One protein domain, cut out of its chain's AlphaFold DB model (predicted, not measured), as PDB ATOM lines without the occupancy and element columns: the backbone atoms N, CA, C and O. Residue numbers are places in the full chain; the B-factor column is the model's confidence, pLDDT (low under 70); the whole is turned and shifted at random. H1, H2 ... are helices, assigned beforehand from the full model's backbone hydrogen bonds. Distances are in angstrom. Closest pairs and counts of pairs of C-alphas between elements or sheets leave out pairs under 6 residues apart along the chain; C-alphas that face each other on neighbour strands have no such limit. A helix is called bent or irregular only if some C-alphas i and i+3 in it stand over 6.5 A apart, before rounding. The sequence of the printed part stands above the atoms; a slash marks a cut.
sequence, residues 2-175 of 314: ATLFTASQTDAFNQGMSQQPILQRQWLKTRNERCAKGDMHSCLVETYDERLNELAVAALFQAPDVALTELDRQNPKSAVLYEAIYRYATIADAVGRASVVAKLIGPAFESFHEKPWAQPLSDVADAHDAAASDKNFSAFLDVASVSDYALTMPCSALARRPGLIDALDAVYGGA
ATOM      1  N   ALA A   2      59.987 -28.460   3.256       96.31
ATOM      2  CA  ALA A   2      60.759 -29.575   3.835       96.31
ATOM      3  C   ALA A   2      59.880 -30.657   4.489       96.31
ATOM      4  O   ALA A   2      60.061 -31.831   4.202       96.31
ATOM      5  N   THR A   3      58.872 -30.259   5.273       96.88
ATOM      6  CA  THR A   3      57.900 -31.182   5.883       96.88
ATOM      7  C   THR A   3      57.153 -32.026   4.847       96.88
ATOM      8  O   THR A   3      57.091 -33.243   4.986       96.88
ATOM      9  N   LEU A   4      56.638 -31.397   3.783       98.06
ATOM     10  CA  LEU A   4      55.947 -32.096   2.692       98.06
ATOM     11  C   LEU A   4      56.896 -33.039   1.947       98.06
ATOM     12  O   LEU A   4      56.530 -34.170   1.655       98.06
ATOM     13  N   PHE A   5      58.135 -32.605   1.701       98.00
ATOM     14  CA  PHE A   5      59.160 -33.449   1.093       98.00
ATOM     15  C   PHE A   5      59.470 -34.678   1.945       98.00
ATOM     16  O   PHE A   5      59.512 -35.773   1.405       98.00
ATOM     17  N   THR A   6      59.654 -34.525   3.259       97.62
ATOM     18  CA  THR A   6      59.871 -35.656   4.173       97.62
ATOM     19  C   THR A   6      58.689 -36.623   4.156       97.62
ATOM     20  O   THR A   6      58.897 -37.830   4.047       97.62
ATOM     21  N   ALA A   7      57.457 -36.111   4.205       96.88
ATOM     22  CA  ALA A   7      56.251 -36.934   4.160       96.88
ATOM     23  C   ALA A   7      56.101 -37.695   2.830       96.88
ATOM     24  O   ALA A   7      55.636 -38.831   2.827       96.88
ATOM     25  N   SER A   8      56.549 -37.113   1.715       97.25
ATOM     26  CA  SER A   8      56.459 -37.729   0.390       97.25
ATOM     27  C   SER A   8      57.628 -38.654   0.039       97.25
ATOM     28  O   SER A   8      57.639 -39.226  -1.048       97.25
ATOM     29  N   GLN A   9      58.614 -38.853   0.927       96.50
ATOM     30  CA  GLN A   9      59.719 -39.801   0.690       96.50
ATOM     31  C   GLN A   9      59.267 -41.256   0.705       96.50
ATOM     32  O   GLN A   9      59.927 -42.101   0.104       96.50
ATOM     33  N   THR A  10      58.168 -41.542   1.397       94.50
ATOM     34  CA  THR A  10      57.579 -42.876   1.417       94.50
ATOM     35  C   THR A  10      56.614 -42.999   0.247       94.50
ATOM     36  O   THR A  10      55.841 -42.086  -0.030       94.50
ATOM     37  N   ASP A  11      56.679 -44.113  -0.465       94.12
ATOM     38  CA  ASP A  11      55.789 -44.388  -1.589       94.12
ATOM     39  C   ASP A  11      54.324 -44.634  -1.177       94.12
ATOM     40  O   ASP A  11      53.974 -44.799  -0.006       94.12
ATOM     41  N   ALA A  12      53.447 -44.689  -2.179       94.62
ATOM     42  CA  ALA A  12      51.996 -44.755  -2.030       94.62
ATOM     43  C   ALA A  12      51.482 -45.978  -1.251       94.62
ATOM     44  O   ALA A  12      50.370 -45.937  -0.722       94.62
ATOM     45  N   PHE A  13      52.278 -47.052  -1.151       92.50
ATOM     46  CA  PHE A  13      51.906 -48.239  -0.369       92.50
ATOM     47  C   PHE A  13      52.623 -48.353   0.982       92.50
ATOM     48  O   PHE A  13      52.455 -49.358   1.663       92.50
ATOM     49  N   ASN A  14      53.384 -47.336   1.398       90.94
ATOM     50  CA  ASN A  14      54.088 -47.301   2.685       90.94
ATOM     51  C   ASN A  14      55.053 -48.477   2.914       90.94
ATOM     52  O   ASN A  14      55.178 -48.983   4.027       90.94
ATOM     53  N   GLN A  15      55.720 -48.933   1.857       87.50
ATOM     54  CA  GLN A  15      56.590 -50.119   1.890       87.50
ATOM     55  C   GLN A  15      57.981 -49.838   1.292       87.50
ATOM     56  O   GLN A  15      58.812 -50.740   1.208       87.50
ATOM     57  N   GLY A  16      58.261 -48.600   0.872       88.44
ATOM     58  CA  GLY A  16      59.551 -48.232   0.299       88.44
ATOM     59  C   GLY A  16      59.702 -46.739   0.025       88.44
ATOM     60  O   GLY A  16      58.855 -45.922   0.389       88.44
ATOM     61  N   MET A  17      60.817 -46.395  -0.617       93.88
ATOM     62  CA  MET A  17      61.103 -45.028  -1.048       93.88
ATOM     63  C   MET A  17      60.325 -44.695  -2.326       93.88
ATOM     64  O   MET A  17      60.319 -45.479  -3.278       93.88
ATOM     65  N   SER A  18      59.729 -43.508  -2.361       96.06
ATOM     66  CA  SER A  18      59.182 -42.899  -3.574       96.06
ATOM     67  C   SER A  18      60.299 -42.353  -4.475       96.06
ATOM     68  O   SER A  18      61.481 -42.333  -4.108       96.06
ATOM     69  N   GLN A  19      59.936 -41.834  -5.650       96.25
ATOM     70  CA  GLN A  19      60.880 -41.142  -6.534       96.25
ATOM     71  C   GLN A  19      61.112 -39.674  -6.134       96.25
ATOM     72  O   GLN A  19      61.972 -39.005  -6.717       96.25
ATOM     73  N   GLN A  20      60.420 -39.156  -5.112       96.75
ATOM     74  CA  GLN A  20      60.520 -37.752  -4.702       96.75
ATOM     75  C   GLN A  20      61.953 -37.288  -4.387       96.75
ATOM     76  O   GLN A  20      62.296 -36.176  -4.784       96.75
ATOM     77  N   PRO A  21      62.853 -38.081  -3.763       96.00
ATOM     78  CA  PRO A  21      64.248 -37.669  -3.571       96.00
ATOM     79  C   PRO A  21      65.048 -37.493  -4.870       96.00
ATOM     80  O   PRO A  21      65.997 -36.706  -4.913       96.00
ATOM     81  N   ILE A  22      64.718 -38.247  -5.920       94.62
ATOM     82  CA  ILE A  22      65.342 -38.106  -7.243       94.62
ATOM     83  C   ILE A  22      64.775 -36.857  -7.923       94.62
ATOM     84  O   ILE A  22      65.544 -35.983  -8.331       94.62
ATOM     85  N   LEU A  23      63.447 -36.722  -7.935       95.69
ATOM     86  CA  LEU A  23      62.739 -35.581  -8.520       95.69
ATOM     87  C   LEU A  23      63.118 -34.256  -7.850       95.69
ATOM     88  O   LEU A  23      63.372 -33.274  -8.537       95.69
ATOM     89  N   GLN A  24      63.272 -34.224  -6.525       96.69
ATOM     90  CA  GLN A  24      63.696 -33.026  -5.794       96.69
ATOM     91  C   GLN A  24      65.103 -32.570  -6.201       96.69
ATOM     92  O   GLN A  24      65.355 -31.371  -6.328       96.69
ATOM     93  N   ARG A  25      66.032 -33.512  -6.417       95.94
ATOM     94  CA  ARG A  25      67.397 -33.202  -6.875       95.94
ATOM     95  C   ARG A  25      67.402 -32.678  -8.308       95.94
ATOM     96  O   ARG A  25      68.108 -31.713  -8.591       95.94
ATOM     97  N   GLN A  26      66.603 -33.283  -9.185       94.88
ATOM     98  CA  GLN A  26      66.435 -32.818 -10.562       94.88
ATOM     99  C   GLN A  26      65.799 -31.425 -10.606       94.88
ATOM    100  O   GLN A  26      66.358 -30.529 -11.233       94.88
ATOM    101  N   TRP A  27      64.719 -31.204  -9.852       96.44
ATOM    102  CA  TRP A  27      64.054 -29.907  -9.739       96.44
ATOM    103  C   TRP A  27      65.013 -28.809  -9.271       96.44
ATOM    104  O   TRP A  27      65.074 -27.755  -9.896       96.44
ATOM    105  N   LEU A  28      65.835 -29.056  -8.240       95.06
ATOM    106  CA  LEU A  28      66.831 -28.078  -7.773       95.06
ATOM    107  C   LEU A  28      67.817 -27.672  -8.880       95.06
ATOM    108  O   LEU A  28      68.152 -26.492  -8.996       95.06
ATOM    109  N   LYS A  29      68.268 -28.635  -9.693       94.00
ATOM    110  CA  LYS A  29      69.168 -28.378 -10.824       94.00
ATOM    111  C   LYS A  29      68.465 -27.549 -11.904       94.00
ATOM    112  O   LYS A  29      68.945 -26.473 -12.253       94.00
ATOM    113  N   THR A  30      67.308 -28.012 -12.371       92.56
ATOM    114  CA  THR A  30      66.552 -27.371 -13.457       92.56
ATOM    115  C   THR A  30      66.058 -25.979 -13.075       92.56
ATOM    116  O   THR A  30      66.135 -25.058 -13.881       92.56
ATOM    117  N   ARG A  31      65.606 -25.783 -11.833       93.94
ATOM    118  CA  ARG A  31      65.175 -24.479 -11.322       93.94
ATOM    119  C   ARG A  31      66.296 -23.448 -11.390       93.94
ATOM    120  O   ARG A  31      66.064 -22.333 -11.843       93.94
ATOM    121  N   ASN A  32      67.501 -23.807 -10.946       89.75
ATOM    122  CA  ASN A  32      68.641 -22.889 -10.979       89.75
ATOM    123  C   ASN A  32      68.990 -22.490 -12.419       89.75
ATOM    124  O   ASN A  32      69.247 -21.321 -12.682       89.75
ATOM    125  N   GLU A  33      68.947 -23.440 -13.353       90.00
ATOM    126  CA  GLU A  33      69.180 -23.182 -14.780       90.00
ATOM    127  C   GLU A  33      68.072 -22.307 -15.401       90.00
ATOM    128  O   GLU A  33      68.377 -21.384 -16.159       90.00
ATOM    129  N   ARG A  34      66.797 -22.554 -15.055       89.19
ATOM    130  CA  ARG A  34      65.625 -21.794 -15.534       89.19
ATOM    131  C   ARG A  34      65.632 -20.361 -15.002       89.19
ATOM    132  O   ARG A  34      65.549 -19.423 -15.788       89.19
ATOM    133  N   CYS A  35      65.785 -20.187 -13.689       92.62
ATOM    134  CA  CYS A  35      65.688 -18.882 -13.034       92.62
ATOM    135  C   CYS A  35      66.960 -18.032 -13.120       92.62
ATOM    136  O   CYS A  35      66.938 -16.868 -12.730       92.62
ATOM    137  N   ALA A  36      68.055 -18.568 -13.669       89.25
ATOM    138  CA  ALA A  36      69.232 -17.773 -14.014       89.25
ATOM    139  C   ALA A  36      68.976 -16.782 -15.168       89.25
ATOM    140  O   ALA A  36      69.798 -15.900 -15.412       89.25
ATOM    141  N   LYS A  37      67.861 -16.923 -15.899       81.75
ATOM    142  CA  LYS A  37      67.478 -16.057 -17.020       81.75
ATOM    143  C   LYS A  37      66.251 -15.221 -16.633       81.75
ATOM    144  O   LYS A  37      65.183 -15.777 -16.414       81.75
ATOM    145  N   GLY A  38      66.384 -13.893 -16.609       79.69
ATOM    146  CA  GLY A  38      65.268 -12.968 -16.359       79.69
ATOM    147  C   GLY A  38      65.093 -12.573 -14.888       79.69
ATOM    148  O   GLY A  38      66.075 -12.466 -14.154       79.69
ATOM    149  N   ASP A  39      63.850 -12.306 -14.472       89.06
ATOM    150  CA  ASP A  39      63.532 -11.972 -13.078       89.06
ATOM    151  C   ASP A  39      63.605 -13.225 -12.199       89.06
ATOM    152  O   ASP A  39      62.685 -14.048 -12.137       89.06
ATOM    153  N   MET A  40      64.732 -13.346 -11.501       92.69
ATOM    154  CA  MET A  40      65.018 -14.461 -10.613       92.69
ATOM    155  C   MET A  40      63.991 -14.585  -9.482       92.69
ATOM    156  O   MET A  40      63.663 -15.706  -9.105       92.69
ATOM    157  N   HIS A  41      63.482 -13.481  -8.924       93.31
ATOM    158  CA  HIS A  41      62.568 -13.565  -7.785       93.31
ATOM    159  C   HIS A  41      61.224 -14.150  -8.210       93.31
ATOM    160  O   HIS A  41      60.791 -15.146  -7.634       93.31
ATOM    161  N   SER A  42      60.620 -13.581  -9.256       93.00
ATOM    162  CA  SER A  42      59.347 -14.064  -9.800       93.00
ATOM    163  C   SER A  42      59.442 -15.534 -10.235       93.00
ATOM    164  O   SER A  42      58.628 -16.358  -9.820       93.00
ATOM    165  N   CYS A  43      60.513 -15.905 -10.950       94.75
ATOM    166  CA  CYS A  43      60.747 -17.294 -11.356       94.75
ATOM    167  C   CYS A  43      60.895 -18.252 -10.163       94.75
ATOM    168  O   CYS A  43      60.375 -19.371 -10.181       94.75
ATOM    169  N   LEU A  44      61.614 -17.842  -9.111       94.75
ATOM    170  CA  LEU A  44      61.752 -18.670  -7.915       94.75
ATOM    171  C   LEU A  44      60.402 -18.851  -7.221       94.75
ATOM    172  O   LEU A  44      60.083 -19.977  -6.868       94.75
ATOM    173  N   VAL A  45      59.600 -17.799  -7.058       94.06
ATOM    174  CA  VAL A  45      58.268 -17.920  -6.441       94.06
ATOM    175  C   VAL A  45      57.405 -18.928  -7.206       94.06
ATOM    176  O   VAL A  45      56.958 -19.901  -6.604       94.06
ATOM    177  N   GLU A  46      57.281 -18.776  -8.529       93.50
ATOM    178  CA  GLU A  46      56.502 -19.681  -9.390       93.50
ATOM    179  C   GLU A  46      56.966 -21.141  -9.257       93.50
ATOM    180  O   GLU A  46      56.185 -22.032  -8.931       93.50
ATOM    181  N   THR A  47      58.267 -21.392  -9.423       94.94
ATOM    182  CA  THR A  47      58.813 -22.760  -9.375       94.94
ATOM    183  C   THR A  47      58.716 -23.406  -7.992       94.94
ATOM    184  O   THR A  47      58.636 -24.634  -7.890       94.94
ATOM    185  N   TYR A  48      58.760 -22.614  -6.915       95.69
ATOM    186  CA  TYR A  48      58.547 -23.104  -5.554       95.69
ATOM    187  C   TYR A  48      57.077 -23.422  -5.288       95.69
ATOM    188  O   TYR A  48      56.819 -24.445  -4.655       95.69
ATOM    189  N   ASP A  49      56.143 -22.597  -5.766       95.31
ATOM    190  CA  ASP A  49      54.706 -22.848  -5.631       95.31
ATOM    191  C   ASP A  49      54.300 -24.121  -6.388       95.31
ATOM    192  O   ASP A  49      53.711 -25.016  -5.777       95.31
ATOM    193  N   GLU A  50      54.735 -24.285  -7.646       94.88
ATOM    194  CA  GLU A  50      54.540 -25.519  -8.431       94.88
ATOM    195  C   GLU A  50      55.029 -26.754  -7.659       94.88
ATOM    196  O   GLU A  50      54.303 -27.734  -7.473       94.88
ATOM    197  N   ARG A  51      56.257 -26.690  -7.131       97.25
ATOM    198  CA  ARG A  51      56.849 -27.815  -6.402       97.25
ATOM    199  C   ARG A  51      56.162 -28.082  -5.066       97.25
ATOM    200  O   ARG A  51      56.089 -29.231  -4.633       97.25
ATOM    201  N   LEU A  52      55.698 -27.041  -4.379       97.38
ATOM    202  CA  LEU A  52      54.913 -27.181  -3.155       97.38
ATOM    203  C   LEU A  52      53.578 -27.870  -3.437       97.38
ATOM    204  O   LEU A  52      53.225 -28.758  -2.665       97.38
ATOM    205  N   ASN A  53      52.907 -27.537  -4.545       96.88
ATOM    206  CA  ASN A  53      51.679 -28.204  -4.970       96.88
ATOM    207  C   ASN A  53      51.916 -29.705  -5.169       96.88
ATOM    208  O   ASN A  53      51.254 -30.532  -4.548       96.88
ATOM    209  N   GLU A  54      52.920 -30.061  -5.982       97.69
ATOM    210  CA  GLU A  54      53.286 -31.456  -6.259       97.69
ATOM    211  C   GLU A  54      53.575 -32.237  -4.973       97.69
ATOM    212  O   GLU A  54      53.101 -33.359  -4.788       97.69
ATOM    213  N   LEU A  55      54.355 -31.644  -4.064       98.38
ATOM    214  CA  LEU A  55      54.702 -32.268  -2.792       98.38
ATOM    215  C   LEU A  55      53.502 -32.376  -1.848       98.38
ATOM    216  O   LEU A  55      53.442 -33.333  -1.079       98.38
ATOM    217  N   ALA A  56      52.569 -31.426  -1.883       98.56
ATOM    218  CA  ALA A  56      51.358 -31.469  -1.074       98.56
ATOM    219  C   ALA A  56      50.418 -32.590  -1.534       98.56
ATOM    220  O   ALA A  56      49.978 -33.380  -0.701       98.56
ATOM    221  N   VAL A  57      50.200 -32.739  -2.846       98.44
ATOM    222  CA  VAL A  57      49.447 -33.874  -3.416       98.44
ATOM    223  C   VAL A  57      50.093 -35.203  -3.018       98.44
ATOM    224  O   VAL A  57      49.428 -36.081  -2.465       98.44
ATOM    225  N   ALA A  58      51.408 -35.316  -3.214       98.19
ATOM    226  CA  ALA A  58      52.183 -36.508  -2.891       98.19
ATOM    227  C   ALA A  58      52.133 -36.881  -1.397       98.19
ATOM    228  O   ALA A  58      52.061 -38.057  -1.047       98.19
ATOM    229  N   ALA A  59      52.165 -35.886  -0.508       98.31
ATOM    230  CA  ALA A  59      52.156 -36.080   0.940       98.31
ATOM    231  C   ALA A  59      50.750 -36.230   1.543       98.31
ATOM    232  O   ALA A  59      50.643 -36.494   2.742       98.31
ATOM    233  N   LEU A  60      49.677 -36.065   0.758       98.56
ATOM    234  CA  LEU A  60      48.301 -35.950   1.259       98.56
ATOM    235  C   LEU A  60      47.877 -37.107   2.175       98.56
ATOM    236  O   LEU A  60      47.146 -36.906   3.138       98.56
ATOM    237  N   PHE A  61      48.357 -38.324   1.918       97.88
ATOM    238  CA  PHE A  61      47.987 -39.501   2.710       97.88
ATOM    239  C   PHE A  61      48.942 -39.798   3.872       97.88
ATOM    240  O   PHE A  61      48.623 -40.644   4.709       97.88
ATOM    241  N   GLN A  62      50.086 -39.118   3.932       97.19
ATOM    242  CA  GLN A  62      51.104 -39.264   4.973       97.19
ATOM    243  C   GLN A  62      51.041 -38.116   5.991       97.19
ATOM    244  O   GLN A  62      51.248 -38.339   7.181       97.19
ATOM    245  N   ALA A  63      50.730 -36.900   5.540       97.56
ATOM    246  CA  ALA A  63      50.620 -35.696   6.359       97.56
ATOM    247  C   ALA A  63      49.424 -34.828   5.904       97.56
ATOM    248  O   ALA A  63      49.638 -33.710   5.422       97.56
ATOM    249  N   PRO A  64      48.175 -35.324   6.037       98.00
ATOM    250  CA  PRO A  64      46.983 -34.699   5.456       98.00
ATOM    251  C   PRO A  64      46.788 -33.247   5.886       98.00
ATOM    252  O   PRO A  64      46.562 -32.401   5.031       98.00
ATOM    253  N   ASP A  65      46.951 -32.924   7.170       98.06
ATOM    254  CA  ASP A  65      46.720 -31.560   7.665       98.06
ATOM    255  C   ASP A  65      47.693 -30.547   7.038       98.06
ATOM    256  O   ASP A  65      47.299 -29.455   6.624       98.06
ATOM    257  N   VAL A  66      48.972 -30.923   6.912       98.00
ATOM    258  CA  VAL A  66      50.014 -30.071   6.314       98.00
ATOM    259  C   VAL A  66      49.804 -29.944   4.806       98.00
ATOM    260  O   VAL A  66      49.945 -28.853   4.257       98.00
ATOM    261  N   ALA A  67      49.466 -31.049   4.140       98.38
ATOM    262  CA  ALA A  67      49.187 -31.078   2.712       98.38
ATOM    263  C   ALA A  67      47.960 -30.233   2.352       98.38
ATOM    264  O   ALA A  67      48.057 -29.368   1.488       98.38
ATOM    265  N   LEU A  68      46.833 -30.428   3.042       98.38
ATOM    266  CA  LEU A  68      45.597 -29.685   2.794       98.38
ATOM    267  C   LEU A  68      45.763 -28.192   3.080       98.38
ATOM    268  O   LEU A  68      45.267 -27.383   2.307       98.38
ATOM    269  N   THR A  69      46.522 -27.819   4.116       98.19
ATOM    270  CA  THR A  69      46.843 -26.405   4.387       98.19
ATOM    271  C   THR A  69      47.617 -25.768   3.227       98.19
ATOM    272  O   THR A  69      47.336 -24.636   2.841       98.19
ATOM    273  N   GLU A  70      48.597 -26.476   2.656       97.94
ATOM    274  CA  GLU A  70      49.359 -25.959   1.513       97.94
ATOM    275  C   GLU A  70      48.506 -25.901   0.239       97.94
ATOM    276  O   GLU A  70      48.557 -24.904  -0.477       97.94
ATOM    277  N   LEU A  71      47.698 -26.932  -0.026       97.81
ATOM    278  CA  LEU A  71      46.786 -26.959  -1.173       97.81
ATOM    279  C   LEU A  71      45.760 -25.824  -1.088       97.81
ATOM    280  O   LEU A  71      45.514 -25.158  -2.089       97.81
ATOM    281  N   ASP A  72      45.214 -25.561   0.103       97.56
ATOM    282  CA  ASP A  72      44.283 -24.457   0.346       97.56
ATOM    283  C   ASP A  72      44.948 -23.096   0.135       97.56
ATOM    284  O   ASP A  72      44.409 -22.249  -0.570       97.56
ATOM    285  N   ARG A  73      46.178 -22.906   0.633       96.38
ATOM    286  CA  ARG A  73      46.944 -21.671   0.407       96.38
ATOM    287  C   ARG A  73      47.106 -21.349  -1.082       96.38
ATOM    288  O   ARG A  73      47.082 -20.176  -1.453       96.38
ATOM    289  N   GLN A  74      47.341 -22.362  -1.915       93.88
ATOM    290  CA  GLN A  74      47.627 -22.173  -3.337       93.88
ATOM    291  C   GLN A  74      46.371 -22.095  -4.198       93.88
ATOM    292  O   GLN A  74      46.279 -21.258  -5.093       93.88
ATOM    293  N   ASN A  75      45.411 -22.982  -3.946       94.31
ATOM    294  CA  ASN A  75      44.161 -23.047  -4.682       94.31
ATOM    295  C   ASN A  75      43.037 -23.571  -3.770       94.31
ATOM    296  O   ASN A  75      42.748 -24.775  -3.780       94.31
ATOM    297  N   PRO A  76      42.343 -22.672  -3.043       94.75
ATOM    298  CA  PRO A  76      41.258 -23.048  -2.134       94.75
ATOM    299  C   PRO A  76      40.142 -23.841  -2.826       94.75
ATOM    300  O   PRO A  76      39.552 -24.753  -2.250       94.75
ATOM    301  N   LYS A  77      39.866 -23.524  -4.100       91.62
ATOM    302  CA  LYS A  77      38.821 -24.180  -4.895       91.62
ATOM    303  C   LYS A  77      39.161 -25.657  -5.145       91.62
ATOM    304  O   LYS A  77      38.307 -26.515  -4.941       91.62
ATOM    305  N   SER A  78      40.402 -25.971  -5.528       94.88
ATOM    306  CA  SER A  78      40.856 -27.365  -5.695       94.88
ATOM    307  C   SER A  78      41.102 -28.086  -4.366       94.88
ATOM    308  O   SER A  78      40.921 -29.302  -4.298       94.88
ATOM    309  N   ALA A  79      41.496 -27.377  -3.303       97.12
ATOM    310  CA  ALA A  79      41.830 -27.973  -2.007       97.12
ATOM    311  C   ALA A  79      40.676 -28.779  -1.394       97.12
ATOM    312  O   ALA A  79      40.890 -29.890  -0.906       97.12
ATOM    313  N   VAL A  80      39.442 -28.278  -1.507       97.50
ATOM    314  CA  VAL A  80      38.240 -28.993  -1.044       97.50
ATOM    315  C   VAL A  80      38.060 -30.327  -1.778       97.50
ATOM    316  O   VAL A  80      37.672 -31.326  -1.171       97.50
ATOM    317  N   LEU A  81      38.394 -30.384  -3.072       98.19
ATOM    318  CA  LEU A  81      38.321 -31.626  -3.843       98.19
ATOM    319  C   LEU A  81      39.458 -32.595  -3.492       98.19
ATOM    320  O   LEU A  81      39.242 -33.806  -3.486       98.19
ATOM    321  N   TYR A  82      40.638 -32.098  -3.116       98.62
ATOM    322  CA  TYR A  82      41.682 -32.952  -2.541       98.62
ATOM    323  C   TYR A  82      41.271 -33.541  -1.192       98.62
ATOM    324  O   TYR A  82      41.506 -34.728  -0.954       98.62
ATOM    325  N   GLU A  83      40.603 -32.766  -0.330       98.69
ATOM    326  CA  GLU A  83      40.014 -33.328   0.886       98.69
ATOM    327  C   GLU A  83      38.960 -34.384   0.534       98.69
ATOM    328  O   GLU A  83      38.980 -35.473   1.107       98.69
ATOM    329  N   ALA A  84      38.093 -34.125  -0.450       98.75
ATOM    330  CA  ALA A  84      37.105 -35.098  -0.909       98.75
ATOM    331  C   ALA A  84      37.760 -36.417  -1.356       98.75
ATOM    332  O   ALA A  84      37.346 -37.478  -0.890       98.75
ATOM    333  N   ILE A  85      38.822 -36.364  -2.168       98.81
ATOM    334  CA  ILE A  85      39.598 -37.546  -2.590       98.81
ATOM    335  C   ILE A  85      40.192 -38.275  -1.378       98.81
ATOM    336  O   ILE A  85      40.071 -39.499  -1.264       98.81
ATOM    337  N   TYR A  86      40.805 -37.542  -0.444       98.75
ATOM    338  CA  TYR A  86      41.373 -38.117   0.773       98.75
ATOM    339  C   TYR A  86      40.308 -38.829   1.620       98.75
ATOM    340  O   TYR A  86      40.486 -39.991   1.996       98.75
ATOM    341  N   ARG A  87      39.173 -38.172   1.894       98.69
ATOM    342  CA  ARG A  87      38.059 -38.745   2.669       98.69
ATOM    343  C   ARG A  87      37.449 -39.944   1.955       98.69
ATOM    344  O   ARG A  87      37.204 -40.967   2.593       98.69
ATOM    345  N   TYR A  88      37.274 -39.860   0.638       98.75
ATOM    346  CA  TYR A  88      36.766 -40.963  -0.167       98.75
ATOM    347  C   TYR A  88      37.656 -42.208  -0.042       98.75
ATOM    348  O   TYR A  88      37.192 -43.321   0.216       98.75
ATOM    349  N   ALA A  89      38.968 -42.014  -0.160       98.31
ATOM    350  CA  ALA A  89      39.929 -43.105  -0.122       98.31
ATOM    351  C   ALA A  89      40.178 -43.686   1.279       98.31
ATOM    352  O   ALA A  89      40.655 -44.816   1.390       98.31
ATOM    353  N   THR A  90      39.866 -42.950   2.350       97.88
ATOM    354  CA  THR A  90      40.180 -43.355   3.734       97.88
ATOM    355  C   THR A  90      38.974 -43.815   4.549       97.88
ATOM    356  O   THR A  90      39.139 -44.648   5.439       97.88
ATOM    357  N   ILE A  91      37.762 -43.339   4.252       98.31
ATOM    358  CA  ILE A  91      36.553 -43.771   4.962       98.31
ATOM    359  C   ILE A  91      36.093 -45.121   4.399       98.31
ATOM    360  O   ILE A  91      35.702 -45.236   3.233       98.31
ATOM    361  N   ALA A  92      36.144 -46.158   5.238       95.44
ATOM    362  CA  ALA A  92      35.769 -47.518   4.861       95.44
ATOM    363  C   ALA A  92      34.258 -47.656   4.607       95.44
ATOM    364  O   ALA A  92      33.865 -48.151   3.546       95.44
ATOM    365  N   ASP A  93      33.443 -47.175   5.552       97.12
ATOM    366  CA  ASP A  93      31.980 -47.235   5.503       97.12
ATOM    367  C   ASP A  93      31.424 -46.481   4.289       97.12
ATOM    368  O   ASP A  93      31.717 -45.305   4.092       97.12
ATOM    369  N   ALA A  94      30.634 -47.163   3.458       95.50
ATOM    370  CA  ALA A  94      30.168 -46.614   2.188       95.50
ATOM    371  C   ALA A  94      29.157 -45.480   2.364       95.50
ATOM    372  O   ALA A  94      29.279 -44.452   1.699       95.50
ATOM    373  N   VAL A  95      28.206 -45.643   3.283       95.62
ATOM    374  CA  VAL A  95      27.146 -44.654   3.517       95.62
ATOM    375  C   VAL A  95      27.730 -43.397   4.163       95.62
ATOM    376  O   VAL A  95      27.512 -42.285   3.684       95.62
ATOM    377  N   GLY A  96      28.542 -43.564   5.209       97.31
ATOM    378  CA  GLY A  96      29.249 -42.469   5.864       97.31
ATOM    379  C   GLY A  96      30.222 -41.754   4.928       97.31
ATOM    380  O   GLY A  96      30.257 -40.523   4.922       97.31
ATOM    381  N   ARG A  97      30.963 -42.494   4.087       98.06
ATOM    382  CA  ARG A  97      31.836 -41.910   3.055       98.06
ATOM    383  C   ARG A  97      31.042 -41.019   2.109       98.06
ATOM    384  O   ARG A  97      31.420 -39.862   1.950       98.06
ATOM    385  N   ALA A  98      29.963 -41.537   1.519       98.19
ATOM    386  CA  ALA A  98      29.143 -40.783   0.577       98.19
ATOM    387  C   ALA A  98      28.612 -39.497   1.224       98.19
ATOM    388  O   ALA A  98      28.791 -38.419   0.671       98.19
ATOM    389  N   SER A  99      28.089 -39.572   2.451       98.38
ATOM    390  CA  SER A  99      27.591 -38.397   3.178       98.38
ATOM    391  C   SER A  99      28.665 -37.334   3.453       98.38
ATOM    392  O   SER A  99      28.400 -36.138   3.320       98.38
ATOM    393  N   VAL A 100      29.879 -37.739   3.843       98.56
ATOM    394  CA  VAL A 100      30.989 -36.806   4.108       98.56
ATOM    395  C   VAL A 100      31.495 -36.179   2.813       98.56
ATOM    396  O   VAL A 100      31.642 -34.961   2.739       98.56
ATOM    397  N   VAL A 101      31.736 -36.995   1.787       98.75
ATOM    398  CA  VAL A 101      32.279 -36.537   0.504       98.75
ATOM    399  C   VAL A 101      31.277 -35.647  -0.229       98.75
ATOM    400  O   VAL A 101      31.673 -34.598  -0.728       98.75
ATOM    401  N   ALA A 102      29.984 -35.985  -0.213       98.69
ATOM    402  CA  ALA A 102      28.918 -35.184  -0.820       98.69
ATOM    403  C   ALA A 102      28.919 -33.731  -0.334       98.69
ATOM    404  O   ALA A 102      28.744 -32.806  -1.122       98.69
ATOM    405  N   LYS A 103      29.161 -33.510   0.965       98.56
ATOM    406  CA  LYS A 103      29.227 -32.158   1.543       98.56
ATOM    407  C   LYS A 103      30.407 -31.352   1.010       98.56
ATOM    408  O   LYS A 103      30.277 -30.145   0.844       98.56
ATOM    409  N   LEU A 104      31.538 -32.010   0.754       98.44
ATOM    410  CA  LEU A 104      32.734 -31.371   0.207       98.44
ATOM    411  C   LEU A 104      32.540 -31.028  -1.274       98.44
ATOM    412  O   LEU A 104      32.889 -29.934  -1.704       98.44
ATOM    413  N   ILE A 105      31.947 -31.940  -2.048       98.38
ATOM    414  CA  ILE A 105      31.816 -31.767  -3.500       98.38
ATOM    415  C   ILE A 105      30.558 -31.017  -3.936       98.38
ATOM    416  O   ILE A 105      30.513 -30.542  -5.067       98.38
ATOM    417  N   GLY A 106      29.558 -30.875  -3.060       98.06
ATOM    418  CA  GLY A 106      28.270 -30.244  -3.359       98.06
ATOM    419  C   GLY A 106      28.380 -28.904  -4.087       98.06
ATOM    420  O   GLY A 106      27.837 -28.783  -5.181       98.06
ATOM    421  N   PRO A 107      29.140 -27.915  -3.574       96.81
ATOM    422  CA  PRO A 107      29.290 -26.629  -4.255       96.81
ATOM    423  C   PRO A 107      29.850 -26.747  -5.681       96.81
ATOM    424  O   PRO A 107      29.423 -26.021  -6.577       96.81
ATOM    425  N   ALA A 108      30.793 -27.667  -5.901       96.81
ATOM    426  CA  ALA A 108      31.358 -27.919  -7.220       96.81
ATOM    427  C   ALA A 108      30.330 -28.593  -8.136       96.81
ATOM    428  O   ALA A 108      30.090 -28.097  -9.233       96.81
ATOM    429  N   PHE A 109      29.670 -29.651  -7.659       97.38
ATOM    430  CA  PHE A 109      28.631 -30.371  -8.395       97.38
ATOM    431  C   PHE A 109      27.529 -29.418  -8.881       97.38
ATOM    432  O   PHE A 109      27.260 -29.333 -10.078       97.38
ATOM    433  N   GLU A 110      26.973 -28.599  -7.985       95.94
ATOM    434  CA  GLU A 110      25.939 -27.610  -8.318       95.94
ATOM    435  C   GLU A 110      26.407 -26.588  -9.363       95.94
ATOM    436  O   GLU A 110      25.635 -26.159 -10.216       95.94
ATOM    437  N   SER A 111      27.693 -26.224  -9.352       95.25
ATOM    438  CA  SER A 111      28.227 -25.235 -10.294       95.25
ATOM    439  C   SER A 111      28.259 -25.716 -11.748       95.25
ATOM    440  O   SER A 111      28.259 -24.882 -12.664       95.25
ATOM    441  N   PHE A 112      28.282 -27.037 -11.977       94.50
ATOM    442  CA  PHE A 112      28.514 -27.577 -13.309       94.50
ATOM    443  C   PHE A 112      27.657 -28.756 -13.782       94.50
ATOM    444  O   PHE A 112      27.680 -29.028 -14.980       94.50
ATOM    445  N   HIS A 113      26.914 -29.452 -12.923       92.69
ATOM    446  CA  HIS A 113      26.225 -30.689 -13.321       92.69
ATOM    447  C   HIS A 113      25.198 -30.492 -14.454       92.69
ATOM    448  O   HIS A 113      25.002 -31.387 -15.266       92.69
ATOM    449  N   GLU A 114      24.606 -29.298 -14.584       91.62
ATOM    450  CA  GLU A 114      23.678 -28.963 -15.679       91.62
ATOM    451  C   GLU A 114      24.373 -28.477 -16.967       91.62
ATOM    452  O   GLU A 114      23.717 -28.100 -17.943       91.62
ATOM    453  N   LYS A 115      25.709 -28.393 -16.991       94.38
ATOM    454  CA  LYS A 115      26.433 -27.859 -18.153       94.38
ATOM    455  C   LYS A 115      26.476 -28.897 -19.281       94.38
ATOM    456  O   LYS A 115      26.641 -30.082 -19.009       94.38
ATOM    457  N   PRO A 116      26.445 -28.479 -20.563       92.19
ATOM    458  CA  PRO A 116      26.420 -29.421 -21.689       92.19
ATOM    459  C   PRO A 116      27.607 -30.393 -21.737       92.19
ATOM    460  O   PRO A 116      27.476 -31.517 -22.204       92.19
ATOM    461  N   TRP A 117      28.774 -29.960 -21.261       89.94
ATOM    462  CA  TRP A 117      29.990 -30.771 -21.223       89.94
ATOM    463  C   TRP A 117      30.065 -31.670 -19.969       89.94
ATOM    464  O   TRP A 117      30.950 -32.513 -19.880       89.94
ATOM    465  N   ALA A 118      29.122 -31.568 -19.025       94.81
ATOM    466  CA  ALA A 118      29.016 -32.449 -17.859       94.81
ATOM    467  C   ALA A 118      28.265 -33.763 -18.161       94.81
ATOM    468  O   ALA A 118      27.805 -34.437 -17.246       94.81
ATOM    469  N   GLN A 119      28.185 -34.167 -19.438       93.62
ATOM    470  CA  GLN A 119      27.591 -35.436 -19.884       93.62
ATOM    471  C   GLN A 119      28.008 -36.672 -19.056       93.62
ATOM    472  O   GLN A 119      27.141 -37.511 -18.824       93.62
ATOM    473  N   PRO A 120      29.258 -36.817 -18.563       94.19
ATOM    474  CA  PRO A 120      29.632 -37.966 -17.727       94.19
ATOM    475  C   PRO A 120      28.815 -38.103 -16.432       94.19
ATOM    476  O   PRO A 120      28.773 -39.181 -15.846       94.19
ATOM    477  N   LEU A 121      28.159 -37.023 -15.995       95.88
ATOM    478  CA  LEU A 121      27.276 -36.974 -14.833       95.88
ATOM    479  C   LEU A 121      25.784 -37.045 -15.195       95.88
ATOM    480  O   LEU A 121      24.957 -36.824 -14.319       95.88
ATOM    481  N   SER A 122      25.405 -37.355 -16.443       92.56
ATOM    482  CA  SER A 122      23.995 -37.317 -16.881       92.56
ATOM    483  C   SER A 122      23.055 -38.194 -16.052       92.56
ATOM    484  O   SER A 122      21.882 -37.863 -15.902       92.56
ATOM    485  N   ASP A 123      23.579 -39.302 -15.526       92.69
ATOM    486  CA  ASP A 123      22.831 -40.276 -14.729       92.69
ATOM    487  C   ASP A 123      23.061 -40.095 -13.217       92.69
ATOM    488  O   ASP A 123      22.593 -40.912 -12.427       92.69
ATOM    489  N   VAL A 124      23.799 -39.054 -12.813       96.69
ATOM    490  CA  VAL A 124      24.147 -38.766 -11.419       96.69
ATOM    491  C   VAL A 124      23.235 -37.662 -10.902       96.69
ATOM    492  O   VAL A 124      23.333 -36.514 -11.326       96.69
ATOM    493  N   ALA A 125      22.336 -38.014  -9.984       95.75
ATOM    494  CA  ALA A 125      21.256 -37.114  -9.584       95.75
ATOM    495  C   ALA A 125      21.722 -35.940  -8.707       95.75
ATOM    496  O   ALA A 125      21.197 -34.836  -8.823       95.75
ATOM    497  N   ASP A 126      22.674 -36.185  -7.807       97.88
ATOM    498  CA  ASP A 126      23.155 -35.198  -6.845       97.88
ATOM    499  C   ASP A 126      24.588 -35.506  -6.373       97.88
ATOM    500  O   ASP A 126      25.202 -36.520  -6.724       97.88
ATOM    501  N   ALA A 127      25.133 -34.630  -5.527       98.19
ATOM    502  CA  ALA A 127      26.457 -34.798  -4.932       98.19
ATOM    503  C   ALA A 127      26.600 -36.065  -4.061       98.19
ATOM    504  O   ALA A 127      27.711 -36.561  -3.870       98.19
ATOM    505  N   HIS A 128      25.508 -36.595  -3.505       98.25
ATOM    506  CA  HIS A 128      25.545 -37.831  -2.729       98.25
ATOM    507  C   HIS A 128      25.673 -39.051  -3.640       98.25
ATOM    508  O   HIS A 128      26.485 -39.935  -3.363       98.25
ATOM    509  N   ASP A 129      24.937 -39.075  -4.746       98.06
ATOM    510  CA  ASP A 129      25.053 -40.088  -5.790       98.06
ATOM    511  C   ASP A 129      26.423 -40.031  -6.490       98.06
ATOM    512  O   ASP A 129      27.067 -41.064  -6.707       98.06
ATOM    513  N   ALA A 130      26.954 -38.824  -6.714       98.12
ATOM    514  CA  ALA A 130      28.323 -38.620  -7.189       98.12
ATOM    515  C   ALA A 130      29.358 -39.282  -6.261       98.12
ATOM    516  O   ALA A 130      30.349 -39.838  -6.719       98.12
ATOM    517  N   ALA A 131      29.118 -39.280  -4.949       98.31
ATOM    518  CA  ALA A 131      30.007 -39.878  -3.956       98.31
ATOM    519  C   ALA A 131      29.701 -41.358  -3.632       98.31
ATOM    520  O   ALA A 131      30.388 -41.960  -2.798       98.31
ATOM    521  N   ALA A 132      28.682 -41.963  -4.252       97.12
ATOM    522  CA  ALA A 132      28.185 -43.283  -3.862       97.12
ATOM    523  C   ALA A 132      29.061 -44.447  -4.360       97.12
ATOM    524  O   ALA A 132      29.161 -45.479  -3.690       97.12
ATOM    525  N   SER A 133      29.720 -44.292  -5.511       97.44
ATOM    526  CA  SER A 133      30.512 -45.347  -6.159       97.44
ATOM    527  C   SER A 133      31.808 -44.812  -6.767       97.44
ATOM    528  O   SER A 133      31.924 -43.612  -7.010       97.44
ATOM    529  N   ASP A 134      32.794 -45.691  -6.984       97.38
ATOM    530  CA  ASP A 134      34.088 -45.302  -7.569       97.38
ATOM    531  C   ASP A 134      33.881 -44.707  -8.973       97.38
ATOM    532  O   ASP A 134      34.508 -43.710  -9.324       97.38
ATOM    533  N   LYS A 135      32.934 -45.270  -9.739       96.50
ATOM    534  CA  LYS A 135      32.551 -44.806 -11.076       96.50
ATOM    535  C   LYS A 135      31.970 -43.391 -11.048       96.50
ATOM    536  O   LYS A 135      32.457 -42.526 -11.769       96.50
ATOM    537  N   ASN A 136      30.953 -43.143 -10.218       97.94
ATOM    538  CA  ASN A 136      30.305 -41.828 -10.159       97.94
ATOM    539  C   ASN A 136      31.271 -40.759  -9.638       97.94
ATOM    540  O   ASN A 136      31.295 -39.641 -10.150       97.94
ATOM    541  N   PHE A 137      32.110 -41.117  -8.663       98.56
ATOM    542  CA  PHE A 137      33.076 -40.177  -8.113       98.56
ATOM    543  C   PHE A 137      34.182 -39.865  -9.122       98.56
ATOM    544  O   PHE A 137      34.580 -38.711  -9.250       98.56
ATOM    545  N   SER A 138      34.616 -40.857  -9.902       97.75
ATOM    546  CA  SER A 138      35.543 -40.649 -11.020       97.75
ATOM    547  C   SER A 138      34.956 -39.718 -12.082       97.75
ATOM    548  O   SER A 138      35.586 -38.719 -12.412       97.75
ATOM    549  N   ALA A 139      33.710 -39.957 -12.510       96.94
ATOM    550  CA  ALA A 139      33.014 -39.083 -13.454       96.94
ATOM    551  C   ALA A 139      32.891 -37.641 -12.929       96.94
ATOM    552  O   ALA A 139      33.077 -36.683 -13.679       96.94
ATOM    553  N   PHE A 140      32.640 -37.470 -11.626       98.12
ATOM    554  CA  PHE A 140      32.652 -36.154 -10.991       98.12
ATOM    555  C   PHE A 140      34.031 -35.487 -11.070       98.12
ATOM    556  O   PHE A 140      34.107 -34.303 -11.392       98.12
ATOM    557  N   LEU A 141      35.116 -36.218 -10.799       97.81
ATOM    558  CA  LEU A 141      36.477 -35.679 -10.873       97.81
ATOM    559  C   LEU A 141      36.878 -35.310 -12.309       97.81
ATOM    560  O   LEU A 141      37.550 -34.294 -12.502       97.81
ATOM    561  N   ASP A 142      36.446 -36.080 -13.307       95.00
ATOM    562  CA  ASP A 142      36.667 -35.765 -14.721       95.00
ATOM    563  C   ASP A 142      35.973 -34.453 -15.109       95.00
ATOM    564  O   ASP A 142      36.611 -33.534 -15.630       95.00
ATOM    565  N   VAL A 143      34.690 -34.314 -14.760       96.31
ATOM    566  CA  VAL A 143      33.916 -33.085 -14.988       96.31
ATOM    567  C   VAL A 143      34.526 -31.910 -14.212       96.31
ATOM    568  O   VAL A 143      34.741 -30.841 -14.783       96.31
ATOM    569  N   ALA A 144      34.911 -32.090 -12.948       96.31
ATOM    570  CA  ALA A 144      35.578 -31.044 -12.174       96.31
ATOM    571  C   ALA A 144      36.886 -30.579 -12.842       96.31
ATOM    572  O   ALA A 144      37.143 -29.377 -12.920       96.31
ATOM    573  N   SER A 145      37.678 -31.500 -13.395       93.44
ATOM    574  CA  SER A 145      38.971 -31.179 -14.022       93.44
ATOM    575  C   SER A 145      38.842 -30.231 -15.218       93.44
ATOM    576  O   SER A 145      39.695 -29.369 -15.418       93.44
ATOM    577  N   VAL A 146      37.741 -30.322 -15.968       92.25
ATOM    578  CA  VAL A 146      37.444 -29.412 -17.090       92.25
ATOM    579  C   VAL A 146      36.701 -28.132 -16.658       92.25
ATOM    580  O   VAL A 146      36.448 -27.258 -17.482       92.25
ATOM    581  N   SER A 147      36.375 -27.992 -15.363       88.19
ATOM    582  CA  SER A 147      35.622 -26.871 -14.749       88.19
ATOM    583  C   SER A 147      36.493 -25.885 -13.958       88.19
ATOM    584  O   SER A 147      36.051 -25.286 -12.963       88.19
ATOM    585  N   ASP A 148      37.761 -25.770 -14.339       85.00
ATOM    586  CA  ASP A 148      38.802 -25.001 -13.648       85.00
ATOM    587  C   ASP A 148      39.241 -25.569 -12.284       85.00
ATOM    588  O   ASP A 148      39.771 -24.827 -11.451       85.00
ATOM    589  N   TYR A 149      39.038 -26.862 -12.015       91.06
ATOM    590  CA  TYR A 149      39.684 -27.519 -10.875       91.06
ATOM    591  C   TYR A 149      40.948 -28.226 -11.361       91.06
ATOM    592  O   TYR A 149      40.905 -29.351 -11.847       91.06
ATOM    593  N   ALA A 150      42.101 -27.572 -11.218       88.56
ATOM    594  CA  ALA A 150      43.380 -28.217 -11.489       88.56
ATOM    595  C   ALA A 150      43.636 -29.296 -10.425       88.56
ATOM    596  O   ALA A 150      43.869 -28.974  -9.254       88.56
ATOM    597  N   LEU A 151      43.561 -30.565 -10.830       94.19
ATOM    598  CA  LEU A 151      43.702 -31.724  -9.954       94.19
ATOM    599  C   LEU A 151      44.773 -32.686 -10.466       94.19
ATOM    600  O   LEU A 151      45.008 -32.838 -11.663       94.19
ATOM    601  N   THR A 152      45.409 -33.380  -9.529       97.00
ATOM    602  CA  THR A 152      46.271 -34.535  -9.772       97.00
ATOM    603  C   THR A 152      45.826 -35.652  -8.839       97.00
ATOM    604  O   THR A 152      45.743 -35.455  -7.635       97.00
ATOM    605  N   MET A 153      45.516 -36.826  -9.378       98.19
ATOM    606  CA  MET A 153      45.074 -37.988  -8.622       98.19
ATOM    607  C   MET A 153      46.236 -38.514  -7.767       98.19
ATOM    608  O   MET A 153      47.198 -39.051  -8.334       98.19
ATOM    609  N   PRO A 154      46.153 -38.424  -6.425       98.50
ATOM    610  CA  PRO A 154      47.181 -38.969  -5.554       98.50
ATOM    611  C   PRO A 154      47.255 -40.487  -5.723       98.50
ATOM    612  O   PRO A 154      46.256 -41.195  -5.593       98.50
ATOM    613  N   CYS A 155      48.447 -41.024  -5.940       98.25
ATOM    614  CA  CYS A 155      48.672 -42.448  -6.143       98.25
ATOM    615  C   CYS A 155      48.241 -43.263  -4.923       98.25
ATOM    616  O   CYS A 155      47.695 -44.356  -5.046       98.25
ATOM    617  N   SER A 156      48.409 -42.689  -3.730       97.94
ATOM    618  CA  SER A 156      47.917 -43.249  -2.471       97.94
ATOM    619  C   SER A 156      46.390 -43.415  -2.445       97.94
ATOM    620  O   SER A 156      45.898 -44.325  -1.778       97.94
ATOM    621  N   ALA A 157      45.631 -42.581  -3.169       98.44
ATOM    622  CA  ALA A 157      44.186 -42.751  -3.315       98.44
ATOM    623  C   ALA A 157      43.874 -43.985  -4.173       98.44
ATOM    624  O   ALA A 157      43.102 -44.841  -3.744       98.44
ATOM    625  N   LEU A 158      44.548 -44.129  -5.320       98.00
ATOM    626  CA  LEU A 158      44.409 -45.288  -6.213       98.00
ATOM    627  C   LEU A 158      44.842 -46.598  -5.540       98.00
ATOM    628  O   LEU A 158      44.178 -47.620  -5.686       98.00
ATOM    629  N   ALA A 159      45.919 -46.570  -4.752       95.75
ATOM    630  CA  ALA A 159      46.393 -47.732  -4.002       95.75
ATOM    631  C   ALA A 159      45.376 -48.210  -2.945       95.75
ATOM    632  O   ALA A 159      45.298 -49.402  -2.659       95.75
ATOM    633  N   ARG A 160      44.589 -47.293  -2.362       96.00
ATOM    634  CA  ARG A 160      43.576 -47.600  -1.334       96.00
ATOM    635  C   ARG A 160      42.193 -47.898  -1.913       96.00
ATOM    636  O   ARG A 160      41.451 -48.688  -1.334       96.00
ATOM    637  N   ARG A 161      41.836 -47.264  -3.031       96.25
ATOM    638  CA  ARG A 161      40.567 -47.433  -3.756       96.25
ATOM    639  C   ARG A 161      40.861 -47.644  -5.243       96.25
ATOM    640  O   ARG A 161      40.821 -46.689  -6.018       96.25
ATOM    641  N   PRO A 162      41.150 -48.888  -5.657       95.00
ATOM    642  CA  PRO A 162      41.597 -49.158  -7.018       95.00
ATOM    643  C   PRO A 162      40.588 -48.789  -8.115       95.00
ATOM    644  O   PRO A 162      41.011 -48.543  -9.242       95.00
ATOM    645  N   GLY A 163      39.281 -48.727  -7.834       95.44
ATOM    646  CA  GLY A 163      38.285 -48.312  -8.830       95.44
ATOM    647  C   GLY A 163      38.361 -46.830  -9.209       95.44
ATOM    648  O   GLY A 163      37.910 -46.465 -10.286       95.44
ATOM    649  N   LEU A 164      39.025 -45.980  -8.411       97.44
ATOM    650  CA  LEU A 164      39.265 -44.570  -8.767       97.44
ATOM    651  C   LEU A 164      40.193 -44.384  -9.974       97.44
ATOM    652  O   LEU A 164      40.384 -43.264 -10.441       97.44
ATOM    653  N   ILE A 165      40.791 -45.464 -10.478       96.38
ATOM    654  CA  ILE A 165      41.596 -45.428 -11.698       96.38
ATOM    655  C   ILE A 165      40.761 -45.083 -12.939       96.38
ATOM    656  O   ILE A 165      41.329 -44.681 -13.953       96.38
ATOM    657  N   ASP A 166      39.435 -45.206 -12.865       94.56
ATOM    658  CA  ASP A 166      38.525 -44.798 -13.937       94.56
ATOM    659  C   ASP A 166      38.542 -43.282 -14.154       94.56
ATOM    660  O   ASP A 166      38.396 -42.830 -15.282       94.56
ATOM    661  N   ALA A 167      38.905 -42.495 -13.134       96.19
ATOM    662  CA  ALA A 167      39.155 -41.059 -13.275       96.19
ATOM    663  C   ALA A 167      40.387 -40.744 -14.141       96.19
ATOM    664  O   ALA A 167      40.789 -39.593 -14.235       96.19
ATOM    665  N   LEU A 168      41.077 -41.748 -14.692       96.19
ATOM    666  CA  LEU A 168      42.195 -41.577 -15.622       96.19
ATOM    667  C   LEU A 168      41.818 -41.945 -17.066       96.19
ATOM    668  O   LEU A 168      42.686 -41.870 -17.934       96.19
ATOM    669  N   ASP A 169      40.572 -42.351 -17.331       92.75
ATOM    670  CA  ASP A 169      40.102 -42.696 -18.678       92.75
ATOM    671  C   ASP A 169      39.919 -41.469 -19.565       92.75
ATOM    672  O   ASP A 169      39.632 -40.368 -19.096       92.75
ATOM    673  N   ALA A 170      40.040 -41.662 -20.877       92.25
ATOM    674  CA  ALA A 170      39.497 -40.709 -21.832       92.25
ATOM    675  C   ALA A 170      37.964 -40.710 -21.770       92.25
ATOM    676  O   ALA A 170      37.334 -41.766 -21.811       92.25
ATOM    677  N   VAL A 171      37.374 -39.518 -21.714       92.25
ATOM    678  CA  VAL A 171      35.931 -39.340 -21.507       92.25
ATOM    679  C   VAL A 171      35.282 -38.633 -22.691       92.25
ATOM    680  O   VAL A 171      34.165 -38.970 -23.081       92.25
ATOM    681  N   TYR A 172      35.983 -37.673 -23.294       90.06
ATOM    682  CA  TYR A 172      35.414 -36.764 -24.288       90.06
ATOM    683  C   TYR A 172      35.807 -37.081 -25.735       90.06
ATOM    684  O   TYR A 172      35.176 -36.571 -26.659       90.06
ATOM    685  N   GLY A 173      36.835 -37.902 -25.958       85.88
ATOM    686  CA  GLY A 173      37.257 -38.305 -27.302       85.88
ATOM    687  C   GLY A 173      37.962 -37.192 -28.090       85.88
ATOM    688  O   GLY A 173      37.854 -37.140 -29.315       85.88
ATOM    689  N   GLY A 174      38.655 -36.265 -27.417       86.88
ATOM    690  CA  GLY A 174      39.375 -35.186 -28.093       86.88
ATOM    691  C   GLY A 174      40.271 -34.351 -27.184       86.88
ATOM    692  O   GLY A 174      40.688 -34.779 -26.114       86.88
ATOM    693  N   ALA A 175      40.564 -33.114 -27.600       87.44
ATOM    694  CA  ALA A 175      41.522 -32.244 -26.907       87.44
ATOM    695  C   ALA A 175      41.155 -31.922 -25.445       87.44
ATOM    696  O   ALA A 175      42.048 -31.646 -24.646       87.44
TER     697      ALA A 175
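Overview. This is residues 2 to 175 of the 314 residues of an uncharacterized protein of Trinickia fusca (UniProt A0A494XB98). Five helices, H2 to H6, fold back and forth one after another along the longest axis, with the hairpin of H2 and H3 making one end. Toward the other end H5, H6 and H9 lie side by side as a bundle; H10 packs on H5, H11 and H7 on H9, H8 on H6, and short H1 on H3 and H4. The printed part has 174 residues with eleven named helices, H1 to H11 in chain order, and no named strand: the class is all helix. It is compact, with a radius of gyration of the C-alphas of 17.3 A and spans of 51 by 37 by 28 A.

Arrangement. Start at H1, residues 2 to 7, which touches residues 52 to 59 of H3, residues 40 to 59, closest at the C-alphas of Ala 7 and Ala 59, 5.3 A. H2, residues 20 to 35, forms a hairpin with H3, touching it with residues 31 to 35 alone, closest at C-alphas 35 and 43, 5.5 A. Next, H3 and H4, residues 64 to 74, form a hairpin, closest at C-alphas 56 and 67, 4.4 A. H4 and H5, residues 76 to 90, form another, at a shallow tilt of 22 degrees, closest at C-alphas 72 and 79, 4.9 A. H5 and H6, residues 94 to 112, form the next, closest at C-alphas 84 and 101, 5.2 A. H6 is irregular, with C-alphas 104 and 107 7.4 A apart, and has a kink of 63 degrees near residue 105; H7, residues 116 to 121, is irregular too, with C-alphas 117 and 120 8.0 A apart. H8, residues 127 to 130, touches H6, closest at C-alphas 102 and 128, 4.7 A. The hub is H9, residues 134 to 145, which touches four other helices, among them H7, closest at C-alphas 139 and 120, 5.6 A, and H11, residues 162 to 168, closest at C-alphas 138 and 167, 4.3 A. H10, residues 155 to 160, touches residues 85 to 90 of H5, closest at C-alphas 157 and 89, 5.3 A. Every O i to N i+4 pair is within hydrogen-bond range in H1, H3, H4, H9 and H10, against 11 of 12 in H2, 9 of 11 in H5, 11 of 15 in H6, 0 of 2 in H7 with 1 of 3 O i to N i+3 pairs, and 0 of 3 in H11 with 4 of 4; H8 is too short for such a pair.

Along the chain. Find C-alpha 2 at (60.759, -29.575, 3.835), where H1 begins. H3 runs 27.7 A from C-alpha 40, H6 24.6 A, H2 21.3 A and H5 21.2 A. H11 ends at C-alpha 168, (42.195, -41.577, -15.622).

Size, cuts and confidence. The C-alphas of Lys 37 and Val 95 are the two farthest apart, 53.5 A. The printed part has no cut; the link from H1 to H2, residues 8 to 19, is long. No printed residue is under 70 in pLDDT.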